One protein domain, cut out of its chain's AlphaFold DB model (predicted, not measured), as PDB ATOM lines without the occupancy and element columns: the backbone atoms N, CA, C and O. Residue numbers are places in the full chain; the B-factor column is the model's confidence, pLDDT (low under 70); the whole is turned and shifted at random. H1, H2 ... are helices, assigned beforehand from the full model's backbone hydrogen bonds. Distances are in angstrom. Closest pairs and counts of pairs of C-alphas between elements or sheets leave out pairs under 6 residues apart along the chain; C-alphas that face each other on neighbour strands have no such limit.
ATOM      1  N   ASP A   5     -17.803 -72.986  18.490       80.81
ATOM      2  CA  ASP A   5     -18.085 -72.955  19.926       80.81
ATOM      3  C   ASP A   5     -18.810 -71.669  20.358       80.81
ATOM      4  O   ASP A   5     -19.793 -71.737  21.086       80.81
ATOM      5  N   GLU A   6     -18.404 -70.502  19.843       86.00
ATOM      6  CA  GLU A   6     -19.059 -69.218  20.151       86.00
ATOM      7  C   GLU A   6     -20.472 -69.142  19.557       86.00
ATOM      8  O   GLU A   6     -21.370 -68.523  20.130       86.00
ATOM      9  N   LEU A   7     -20.687 -69.758  18.388       87.44
ATOM     10  CA  LEU A   7     -22.009 -69.830  17.766       87.44
ATOM     11  C   LEU A   7     -22.948 -70.736  18.563       87.44
ATOM     12  O   LEU A   7     -24.101 -70.363  18.776       87.44
ATOM     13  N   LEU A   8     -22.451 -71.884  19.025       86.88
ATOM     14  CA  LEU A   8     -23.203 -72.801  19.879       86.88
ATOM     15  C   LEU A   8     -23.515 -72.168  21.233       86.88
ATOM     16  O   LEU A   8     -24.658 -72.216  21.671       86.88
ATOM     17  N   GLU A   9     -22.538 -71.523  21.868       87.19
ATOM     18  CA  GLU A   9     -22.729 -70.862  23.158       87.19
ATOM     19  C   GLU A   9     -23.769 -69.739  23.063       87.19
ATOM     20  O   GLU A   9     -24.657 -69.640  23.908       87.19
ATOM     21  N   ARG A  10     -23.734 -68.922  22.002       88.69
ATOM     22  CA  ARG A  10     -24.781 -67.917  21.749       88.69
ATOM     23  C   ARG A  10     -26.146 -68.554  21.514       88.69
ATOM     24  O   ARG A  10     -27.139 -68.051  22.025       88.69
ATOM     25  N   PHE A  11     -26.199 -69.645  20.754       86.25
ATOM     26  CA  PHE A  11     -27.447 -70.335  20.440       86.25
ATOM     27  C   PHE A  11     -28.087 -70.959  21.688       86.25
ATOM     28  O   PHE A  11     -29.270 -70.741  21.938       86.25
ATOM     29  N   PHE A  12     -27.310 -71.658  22.517       85.12
ATOM     30  CA  PHE A  12     -27.805 -72.230  23.769       85.12
ATOM     31  C   PHE A  12     -28.172 -71.156  24.793       85.12
ATOM     32  O   PHE A  12     -29.211 -71.280  25.426       85.12
ATOM     33  N   ASN A  13     -27.416 -70.058  24.885       86.00
ATOM     34  CA  ASN A  13     -27.809 -68.924  25.726       86.00
ATOM     35  C   ASN A  13     -29.132 -68.291  25.266       86.00
ATOM     36  O   ASN A  13     -29.937 -67.885  26.102       86.00
ATOM     37  N   ALA A  14     -29.381 -68.189  23.957       83.62
ATOM     38  CA  ALA A  14     -30.655 -67.686  23.440       83.62
ATOM     39  C   ALA A  14     -31.826 -68.628  23.775       83.62
ATOM     40  O   ALA A  14     -32.936 -68.162  24.019       83.62
ATOM     41  N   LEU A  15     -31.571 -69.939  23.841       79.62
ATOM     42  CA  LEU A  15     -32.545 -70.942  24.271       79.62
ATOM     43  C   LEU A  15     -32.774 -70.943  25.792       79.62
ATOM     44  O   LEU A  15     -33.915 -71.028  26.225       79.62
ATOM     45  N   GLU A  16     -31.722 -70.824  26.606       76.94
ATOM     46  CA  GLU A  16     -31.812 -70.823  28.076       76.94
ATOM     47  C   GLU A  16     -32.440 -69.545  28.642       76.94
ATOM     48  O   GLU A  16     -33.116 -69.584  29.670       76.94
ATOM     49  N   ASN A  17     -32.231 -68.404  27.977       73.56
ATOM     50  CA  ASN A  17     -32.870 -67.146  28.364       73.56
ATOM     51  C   ASN A  17     -34.366 -67.106  28.019       73.56
ATOM     52  O   ASN A  17     -35.067 -66.193  28.466       73.56
ATOM     53  N   ASP A  18     -34.870 -68.076  27.251       67.31
ATOM     54  CA  ASP A  18     -36.296 -68.207  26.990       67.31
ATOM     55  C   ASP A  18     -36.975 -68.936  28.163       67.31
ATOM     56  O   ASP A  18     -36.788 -70.125  28.392       67.31
ATOM     57  N   THR A  19     -37.801 -68.221  28.930       62.66
ATOM     58  CA  THR A  19     -38.483 -68.737  30.137       62.66
ATOM     59  C   THR A  19     -39.701 -69.612  29.824       62.66
ATOM     60  O   THR A  19     -40.615 -69.729  30.642       62.66
ATOM     61  N   SER A  20     -39.794 -70.128  28.605       63.81
ATOM     62  CA  SER A  20     -40.940 -70.910  28.170       63.81
ATOM     63  C   SER A  20     -40.724 -72.388  28.491       63.81
ATOM     64  O   SER A  20     -39.651 -72.932  28.260       63.81
ATOM     65  N   ASP A  21     -41.757 -73.060  29.003       60.66
ATOM     66  CA  ASP A  21     -41.674 -74.481  29.384       60.66
ATOM     67  C   ASP A  21     -41.411 -75.425  28.189       60.66
ATOM     68  O   ASP A  21     -41.157 -76.614  28.384       60.66
ATOM     69  N   LEU A  22     -41.500 -74.922  26.948       58.34
ATOM     70  CA  LEU A  22     -41.367 -75.698  25.717       58.34
ATOM     71  C   LEU A  22     -40.606 -74.918  24.637       58.34
ATOM     72  O   LEU A  22     -41.075 -73.891  24.129       58.34
ATOM     73  N   THR A  23     -39.462 -75.477  24.242       67.25
ATOM     74  CA  THR A  23     -38.756 -75.136  23.006       67.25
ATOM     75  C   THR A  23     -39.379 -75.914  21.847       67.25
ATOM     76  O   THR A  23     -39.337 -77.143  21.828       67.25
ATOM     77  N   ASP A  24     -39.954 -75.205  20.879       72.50
ATOM     78  CA  ASP A  24     -40.522 -75.759  19.651       72.50
ATOM     79  C   ASP A  24     -39.737 -75.319  18.403       72.50
ATOM     80  O   ASP A  24     -38.901 -74.411  18.429       72.50
ATOM     81  N   GLU A  25     -39.977 -76.018  17.291       71.56
ATOM     82  CA  GLU A  25     -39.243 -75.842  16.032       71.56
ATOM     83  C   GLU A  25     -39.398 -74.421  15.461       71.56
ATOM     84  O   GLU A  25     -38.431 -73.819  14.985       71.56
ATOM     85  N   ASP A  26     -40.588 -73.830  15.608       74.69
ATOM     86  CA  ASP A  26     -40.877 -72.456  15.190       74.69
ATOM     87  C   ASP A  26     -40.050 -71.422  15.975       74.69
ATOM     88  O   ASP A  26     -39.559 -70.446  15.395       74.69
ATOM     89  N   LYS A  27     -39.817 -71.635  17.278       76.25
ATOM     90  CA  LYS A  27     -38.938 -70.761  18.073       76.25
ATOM     91  C   LYS A  27     -37.485 -70.883  17.691       76.25
ATOM     92  O   LYS A  27     -36.823 -69.857  17.541       76.25
ATOM     93  N   ILE A  28     -36.995 -72.107  17.516       79.44
ATOM     94  CA  ILE A  28     -35.619 -72.340  17.069       79.44
ATOM     95  C   ILE A  28     -35.396 -71.611  15.739       79.44
ATOM     96  O   ILE A  28     -34.423 -70.872  15.588       79.44
ATOM     97  N   SER A  29     -36.351 -71.725  14.812       79.06
ATOM     98  CA  SER A  29     -36.332 -71.012  13.534       79.06
ATOM     99  C   SER A  29     -36.338 -69.484  13.699       79.06
ATOM    100  O   SER A  29     -35.606 -68.774  12.999       79.06
ATOM    101  N   SER A  30     -37.099 -68.958  14.662       82.38
ATOM    102  CA  SER A  30     -37.173 -67.524  14.963       82.38
ATOM    103  C   SER A  30     -35.875 -66.968  15.574       82.38
ATOM    104  O   SER A  30     -35.380 -65.927  15.135       82.38
ATOM    105  N   ILE A  31     -35.262 -67.685  16.522       83.44
ATOM    106  CA  ILE A  31     -33.968 -67.334  17.138       83.44
ATOM    107  C   ILE A  31     -32.861 -67.356  16.081       83.44
ATOM    108  O   ILE A  31     -32.138 -66.374  15.903       83.44
ATOM    109  N   LEU A  32     -32.783 -68.437  15.298       83.00
ATOM    110  CA  LEU A  32     -31.831 -68.556  14.192       83.00
ATOM    111  C   LEU A  32     -32.013 -67.429  13.170       83.00
ATOM    112  O   LEU A  32     -31.036 -66.909  12.631       83.00
ATOM    113  N   SER A  33     -33.255 -67.025  12.904       84.12
ATOM    114  CA  SER A  33     -33.548 -65.989  11.917       84.12
ATOM    115  C   SER A  33     -33.266 -64.564  12.383       84.12
ATOM    116  O   SER A  33     -32.945 -63.721  11.541       84.12
ATOM    117  N   SER A  34     -33.380 -64.301  13.684       85.25
ATOM    118  CA  SER A  34     -33.237 -62.969  14.280       85.25
ATOM    119  C   SER A  34     -31.814 -62.662  14.747       85.25
ATOM    120  O   SER A  34     -31.342 -61.545  14.536       85.25
ATOM    121  N   GLU A  35     -31.107 -63.637  15.322       84.38
ATOM    122  CA  GLU A  35     -29.809 -63.404  15.973       84.38
ATOM    123  C   GLU A  35     -28.591 -63.837  15.150       84.38
ATOM    124  O   GLU A  35     -27.456 -63.438  15.447       84.38
ATOM    125  N   PHE A  36     -28.810 -64.632  14.103       88.12
ATOM    126  CA  PHE A  36     -27.744 -65.212  13.293       88.12
ATOM    127  C   PHE A  36     -27.880 -64.807  11.827       88.12
ATOM    128  O   PHE A  36     -28.970 -64.778  11.241       88.12
ATOM    129  N   ASN A  37     -26.751 -64.506  11.189       89.12
ATOM    130  CA  ASN A  37     -26.729 -64.263   9.749       89.12
ATOM    131  C   ASN A  37     -26.809 -65.584   8.959       89.12
ATOM    132  O   ASN A  37     -26.653 -66.667   9.517       89.12
ATOM    133  N   GLN A  38     -27.049 -65.505   7.648       85.75
ATOM    134  CA  GLN A  38     -27.235 -66.692   6.802       85.75
ATOM    135  C   GLN A  38     -26.085 -67.710   6.922       85.75
ATOM    136  O   GLN A  38     -26.331 -68.904   7.053       85.75
ATOM    137  N   LYS A  39     -24.834 -67.244   6.931       86.50
ATOM    138  CA  LYS A  39     -23.654 -68.117   6.991       86.50
ATOM    139  C   LYS A  39     -23.504 -68.798   8.355       86.50
ATOM    140  O   LYS A  39     -23.079 -69.948   8.439       86.50
ATOM    141  N   GLU A  40     -23.838 -68.081   9.423       86.69
ATOM    142  CA  GLU A  40     -23.860 -68.623  10.784       86.69
ATOM    143  C   GLU A  40     -24.960 -69.673  10.943       86.69
ATOM    144  O   GLU A  40     -24.699 -70.727  11.512       86.69
ATOM    145  N   ARG A  41     -26.146 -69.428  10.371       87.00
ATOM    146  CA  ARG A  41     -27.247 -70.403  10.351       87.00
ATOM    147  C   ARG A  41     -26.857 -71.684   9.632       87.00
ATOM    148  O   ARG A  41     -27.006 -72.747  10.206       87.00
ATOM    149  N   GLU A  42     -26.304 -71.589   8.424       85.81
ATOM    150  CA  GLU A  42     -25.851 -72.764   7.663       85.81
ATOM    151  C   GLU A  42     -24.810 -73.583   8.445       85.81
ATOM    152  O   GLU A  42     -24.843 -74.813   8.439       85.81
ATOM    153  N   THR A  43     -23.919 -72.901   9.173       86.31
ATOM    154  CA  THR A  43     -22.919 -73.555  10.029       86.31
ATOM    155  C   THR A  43     -23.576 -74.241  11.231       86.31
ATOM    156  O   THR A  43     -23.288 -75.405  11.495       86.31
ATOM    157  N   LEU A  44     -24.478 -73.551  11.937       84.06
ATOM    158  CA  LEU A  44     -25.205 -74.102  13.083       84.06
ATOM    159  C   LEU A  44     -26.084 -75.285  12.681       84.06
ATOM    160  O   LEU A  44     -26.039 -76.308  13.351       84.06
ATOM    161  N   THR A  45     -26.823 -75.191  11.575       81.38
ATOM    162  CA  THR A  45     -27.650 -76.288  11.060       81.38
ATOM    163  C   THR A  45     -26.801 -77.516  10.746       81.38
ATOM    164  O   THR A  45     -27.136 -78.600  11.201       81.38
ATOM    165  N   GLY A  46     -25.656 -77.361  10.071       83.12
ATOM    166  CA  GLY A  46     -24.773 -78.500   9.792       83.12
ATOM    167  C   GLY A  46     -24.204 -79.160  11.055       83.12
ATOM    168  O   GLY A  46     -24.087 -80.384  11.119       83.12
ATOM    169  N   VAL A  47     -23.870 -78.367  12.076       82.94
ATOM    170  CA  VAL A  47     -23.377 -78.883  13.363       82.94
ATOM    171  C   VAL A  47     -24.495 -79.575  14.142       82.94
ATOM    172  O   VAL A  47     -24.290 -80.675  14.651       82.94
ATOM    173  N   LEU A  48     -25.684 -78.972  14.197       80.00
ATOM    174  CA  LEU A  48     -26.856 -79.540  14.857       80.00
ATOM    175  C   LEU A  48     -27.300 -80.841  14.182       80.00
ATOM    176  O   LEU A  48     -27.493 -81.827  14.882       80.00
ATOM    177  N   ASP A  49     -27.364 -80.899  12.850       76.81
ATOM    178  CA  ASP A  49     -27.671 -82.128  12.104       76.81
ATOM    179  C   ASP A  49     -26.670 -83.246  12.413       76.81
ATOM    180  O   ASP A  49     -27.052 -84.404  12.586       76.81
ATOM    181  N   SER A  50     -25.380 -82.910  12.534       78.38
ATOM    182  CA  SER A  50     -24.358 -83.877  12.935       78.38
ATOM    183  C   SER A  50     -24.581 -84.374  14.365       78.38
ATOM    184  O   SER A  50     -24.529 -85.579  14.601       78.38
ATOM    185  N   LEU A  51     -24.858 -83.475  15.316       75.81
ATOM    186  CA  LEU A  51     -25.104 -83.823  16.719       75.81
ATOM    187  C   LEU A  51     -26.375 -84.665  16.879       75.81
ATOM    188  O   LEU A  51     -26.343 -85.712  17.522       75.81
ATOM    189  N   PHE A  52     -27.482 -84.260  16.258       70.75
ATOM    190  CA  PHE A  52     -28.733 -85.014  16.283       70.75
ATOM    191  C   PHE A  52     -28.605 -86.347  15.554       70.75
ATOM    192  O   PHE A  52     -29.159 -87.345  16.010       70.75
ATOM    193  N   GLY A  53     -27.836 -86.402  14.466       73.00
ATOM    194  CA  GLY A  53     -27.504 -87.647  13.782       73.00
ATOM    195  C   GLY A  53     -26.710 -88.611  14.667       73.00
ATOM    196  O   GLY A  53     -26.998 -89.807  14.678       73.00
ATOM    197  N   GLU A  54     -25.743 -88.121  15.445       68.88
ATOM    198  CA  GLU A  54     -25.012 -88.947  16.415       68.88
ATOM    199  C   GLU A  54     -25.887 -89.410  17.580       68.88
ATOM    200  O   GLU A  54     -25.873 -90.592  17.921       68.88
ATOM    201  N   VAL A  55     -26.706 -88.517  18.142       66.50
ATOM    202  CA  VAL A  55     -27.668 -88.865  19.197       66.50
ATOM    203  C   VAL A  55     -28.667 -89.902  18.690       66.50
ATOM    204  O   VAL A  55     -28.955 -90.866  19.393       66.50
ATOM    205  N   THR A  56     -29.148 -89.768  17.453       66.69
ATOM    206  CA  THR A  56     -30.063 -90.736  16.835       66.69
ATOM    207  C   THR A  56     -29.396 -92.102  16.697       66.69
ATOM    208  O   THR A  56     -29.958 -93.089  17.154       66.69
ATOM    209  N   LYS A  57     -28.158 -92.174  16.189       69.44
ATOM    210  CA  LYS A  57     -27.396 -93.436  16.119       69.44
ATOM    211  C   LYS A  57     -27.179 -94.065  17.499       69.44
ATOM    212  O   LYS A  57     -27.291 -95.282  17.646       69.44
ATOM    213  N   MET A  58     -26.896 -93.247  18.513       66.81
ATOM    214  CA  MET A  58     -26.758 -93.692  19.899       66.81
ATOM    215  C   MET A  58     -28.084 -94.215  20.473       66.81
ATOM    216  O   MET A  58     -28.074 -95.204  21.199       66.81
ATOM    217  N   VAL A  59     -29.218 -93.585  20.171       68.94
ATOM    218  CA  VAL A  59     -30.541 -94.012  20.658       68.94
ATOM    219  C   VAL A  59     -31.034 -95.258  19.919       68.94
ATOM    220  O   VAL A  59     -31.570 -96.169  20.550       68.94
ATOM    221  N   GLU A  60     -30.838 -95.321  18.603       73.56
ATOM    222  CA  GLU A  60     -31.270 -96.437  17.759       73.56
ATOM    223  C   GLU A  60     -30.460 -97.706  18.027       73.56
ATOM    224  O   GLU A  60     -31.031 -98.797  18.071       73.56
ATOM    225  N   ASN A  61     -29.144 -97.587  18.239       73.75
ATOM    226  CA  ASN A  61     -28.302 -98.743  18.523       73.75
ATOM    227  C   ASN A  61     -27.178 -98.427  19.531       73.75
ATOM    228  O   ASN A  61     -25.996 -98.403  19.177       73.75
ATOM    229  N   PRO A  62     -27.511 -98.231  20.823       69.06
ATOM    230  CA  PRO A  62     -26.556 -97.771  21.836       69.06
ATOM    231  C   PRO A  62     -25.386 -98.734  22.018       69.06
ATOM    232  O   PRO A  62     -24.248 -98.307  22.190       69.06
ATOM    233  N   LYS A  63     -25.635-100.048  21.938       66.56
ATOM    234  CA  LYS A  63     -24.563-101.049  22.014       66.56
ATOM    235  C   LYS A  63     -23.576-100.898  20.861       66.56
ATOM    236  O   LYS A  63     -22.379-100.892  21.103       66.56
ATOM    237  N   GLU A  64     -24.055-100.765  19.630       69.62
ATOM    238  CA  GLU A  64     -23.166-100.548  18.486       69.62
ATOM    239  C   GLU A  64     -22.445 -99.208  18.587       69.62
ATOM    240  O   GLU A  64     -21.251 -99.157  18.340       69.62
ATOM    241  N   TYR A  65     -23.106 -98.131  19.008       68.12
ATOM    242  CA  TYR A  65     -22.460 -96.823  19.123       68.12
ATOM    243  C   TYR A  65     -21.317 -96.813  20.157       68.12
ATOM    244  O   TYR A  65     -20.216 -96.371  19.842       68.12
ATOM    245  N   PHE A  66     -21.526 -97.366  21.361       64.12
ATOM    246  CA  PHE A  66     -20.482 -97.400  22.397       64.12
ATOM    247  C   PHE A  66     -19.423 -98.477  22.162       64.12
ATOM    248  O   PHE A  66     -18.244 -98.239  22.416       64.12
ATOM    249  N   PHE A  67     -19.823 -99.649  21.662       67.38
ATOM    250  CA  PHE A  67     -18.898-100.761  21.485       67.38
ATOM    251  C   PHE A  67     -18.289-100.835  20.087       67.38
ATOM    252  O   PHE A  67     -17.321-101.551  19.935       67.38
ATOM    253  N   SER A  68     -18.735-100.095  19.071       63.44
ATOM    254  CA  SER A  68     -18.113-100.147  17.730       63.44
ATOM    255  C   SER A  68     -16.634 -99.759  17.742       63.44
ATOM    256  O   SER A  68     -15.827-100.411  17.089       63.44
ATOM    257  N   ASN A  69     -16.259 -98.759  18.543       57.75
ATOM    258  CA  ASN A  69     -14.864 -98.335  18.694       57.75
ATOM    259  C   ASN A  69     -14.109 -99.135  19.776       57.75
ATOM    260  O   ASN A  69     -12.877 -99.155  19.809       57.75
ATOM    261  N   GLU A  70     -14.836 -99.788  20.689       58.03
ATOM    262  CA  GLU A  70     -14.256-100.650  21.725       58.03
ATOM    263  C   GLU A  70     -14.109-102.102  21.280       58.03
ATOM    264  O   GLU A  70     -13.240-102.776  21.802       58.03
ATOM    265  N   GLN A  71     -14.889-102.588  20.315       62.12
ATOM    266  CA  GLN A  71     -14.818-103.953  19.802       62.12
ATOM    267  C   GLN A  71     -13.491-104.157  19.077       62.12
ATOM    268  O   GLN A  71     -12.832-105.161  19.300       62.12
ATOM    269  N   GLU A  72     -13.051-103.171  18.289       65.88
ATOM    270  CA  GLU A  72     -11.758-103.210  17.602       65.88
ATOM    271  C   GLU A  72     -10.587-103.136  18.601       65.88
ATOM    272  O   GLU A  72      -9.644-103.920  18.511       65.88
ATOM    273  N   LYS A  73     -10.696-102.288  19.639       63.94
ATOM    274  CA  LYS A  73      -9.726-102.224  20.752       63.94
ATOM    275  C   LYS A  73      -9.730-103.479  21.627       63.94
ATOM    276  O   LYS A  73      -8.683-103.898  22.111       63.94
ATOM    277  N   LEU A  74     -10.896-104.078  21.855       63.78
ATOM    278  CA  LEU A  74     -11.080-105.310  22.615       63.78
ATOM    279  C   LEU A  74     -10.529-106.494  21.822       63.78
ATOM    280  O   LEU A  74      -9.843-107.331  22.396       63.78
ATOM    281  N   ASP A  75     -10.760-106.537  20.513       71.62
ATOM    282  CA  ASP A  75     -10.209-107.545  19.612       71.62
ATOM    283  C   ASP A  75      -8.688-107.413  19.489       71.62
ATOM    284  O   ASP A  75      -7.992-108.431  19.504       71.62
ATOM    285  N   GLU A  76      -8.140-106.194  19.426       72.62
ATOM    286  CA  GLU A  76      -6.693-105.963  19.543       72.62
ATOM    287  C   GLU A  76      -6.158-106.433  20.897       72.62
ATOM    288  O   GLU A  76      -5.214-107.220  20.937       72.62
ATOM    289  N   TYR A  77      -6.792-106.043  22.006       68.06
ATOM    290  CA  TYR A  77      -6.379-106.449  23.350       68.06
ATOM    291  C   TYR A  77      -6.423-107.974  23.541       68.06
ATOM    292  O   TYR A  77      -5.505-108.570  24.108       68.06
ATOM    293  N   LEU A  78      -7.467-108.640  23.042       73.94
ATOM    294  CA  LEU A  78      -7.603-110.096  23.074       73.94
ATOM    295  C   LEU A  78      -6.573-110.779  22.165       73.94
ATOM    296  O   LEU A  78      -5.999-111.796  22.564       73.94
ATOM    297  N   LYS A  79      -6.279-110.219  20.984       78.06
ATOM    298  CA  LYS A  79      -5.195-110.694  20.107       78.06
ATOM    299  C   LYS A  79      -3.830-110.564  20.778       78.06
ATOM    300  O   LYS A  79      -3.071-111.529  20.762       78.06
ATOM    301  N   GLU A  80      -3.519-109.428  21.397       72.62
ATOM    302  CA  GLU A  80      -2.263-109.217  22.128       72.62
ATOM    303  C   GLU A  80      -2.132-110.144  23.338       72.62
ATOM    304  O   GLU A  80      -1.057-110.694  23.588       72.62
ATOM    305  N   LYS A  81      -3.226-110.359  24.076       63.75
ATOM    306  CA  LYS A  81      -3.258-111.280  25.214       63.75
ATOM    307  C   LYS A  81      -3.024-112.723  24.773       63.75
ATOM    308  O   LYS A  81      -2.206-113.396  25.389       63.75
ATOM    309  N   ASN A  82      -3.664-113.176  23.693       61.12
ATOM    310  CA  ASN A  82      -3.440-114.516  23.142       61.12
ATOM    311  C   ASN A  82      -2.005-114.687  22.612       61.12
ATOM    312  O   ASN A  82      -1.391-115.723  22.837       61.12
ATOM    313  N   LYS A  83      -1.410-113.639  22.024       59.50
ATOM    314  CA  LYS A  83      -0.009-113.648  21.564       59.50
ATOM    315  C   LYS A  83       1.012-113.815  22.700       59.50
ATOM    316  O   LYS A  83       2.102-114.318  22.462       59.50
ATOM    317  N   LYS A  84       0.672-113.396  23.927       56.12
ATOM    318  CA  LYS A  84       1.514-113.572  25.128       56.12
ATOM    319  C   LYS A  84       1.402-114.961  25.766       56.12
ATOM    320  O   LYS A  84       2.234-115.281  26.606       56.12
ATOM    321  N   VAL A  85       0.398-115.765  25.405       55.00
ATOM    322  CA  VAL A  85       0.207-117.122  25.953       55.00
ATOM    323  C   VAL A  85       0.968-118.176  25.133       55.00
ATOM    324  O   VAL A  85       1.377-119.187  25.691       55.00
ATOM    325  N   ASP A  86       1.242-117.908  23.852       52.91
ATOM    326  CA  ASP A  86       1.972-118.811  22.942       52.91
ATOM    327  C   ASP A  86       3.501-118.619  22.926       52.91
ATOM    328  O   ASP A  86       4.187-119.194  22.084       52.91
ATOM    329  N   ASN A  87       4.059-117.845  23.862       53.66
ATOM    330  CA  ASN A  87       5.504-117.792  24.083       53.66
ATOM    331  C   ASN A  87       5.831-118.515  25.402       53.66
ATOM    332  O   ASN A  87       5.969-117.857  26.436       53.66
TER     333      ASN A  87
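What this domain is: This is residues 5 to 87 of the 89 residues of an uncharacterized protein of Mesotoga prima MesG1.Ag.4.2 (UniProt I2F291). The long helix H3 runs from a small head, where H1 and H2 gather near its residues 40 to 44, to a corner with H4; residues 67 to 87 stick out as an arm. The 83 printed residues, all helix in class, hold H1, H2, H3 and H4 in chain order. The whole is extended, radius of gyration of the C-alphas 21.0 A, spans 68 by 27 by 18 A.

How they stand to each other: H3, residues 38 to 60, only just touches H1, residues 5 to 16, with 3 pairs of C-alphas within 8 A, the closest Leu 7 and Leu 44. H2, residues 25 to 35, touches H1, closest C-alphas Ala 14 and Ile 31, 7.1 A. H4, residues 62 to 83, touches H3 only at the corner. Every O i to N i+4 pair is within hydrogen-bond range in H1, H2 and H3; in H4, 14 of 18.

Where its parts are: H3 measures 32.0 A from C-alpha 38 (-27.235, -66.692, 6.802); H4 measures 30.9 A, ending at C-alpha 83 (-0.009, -113.648, 21.564), with a kink of 48 degrees near residue 69.

The domain as a whole: The printed part has no cut. Residues 62 to 74 and 81 to 87, among others, are under pLDDT 70.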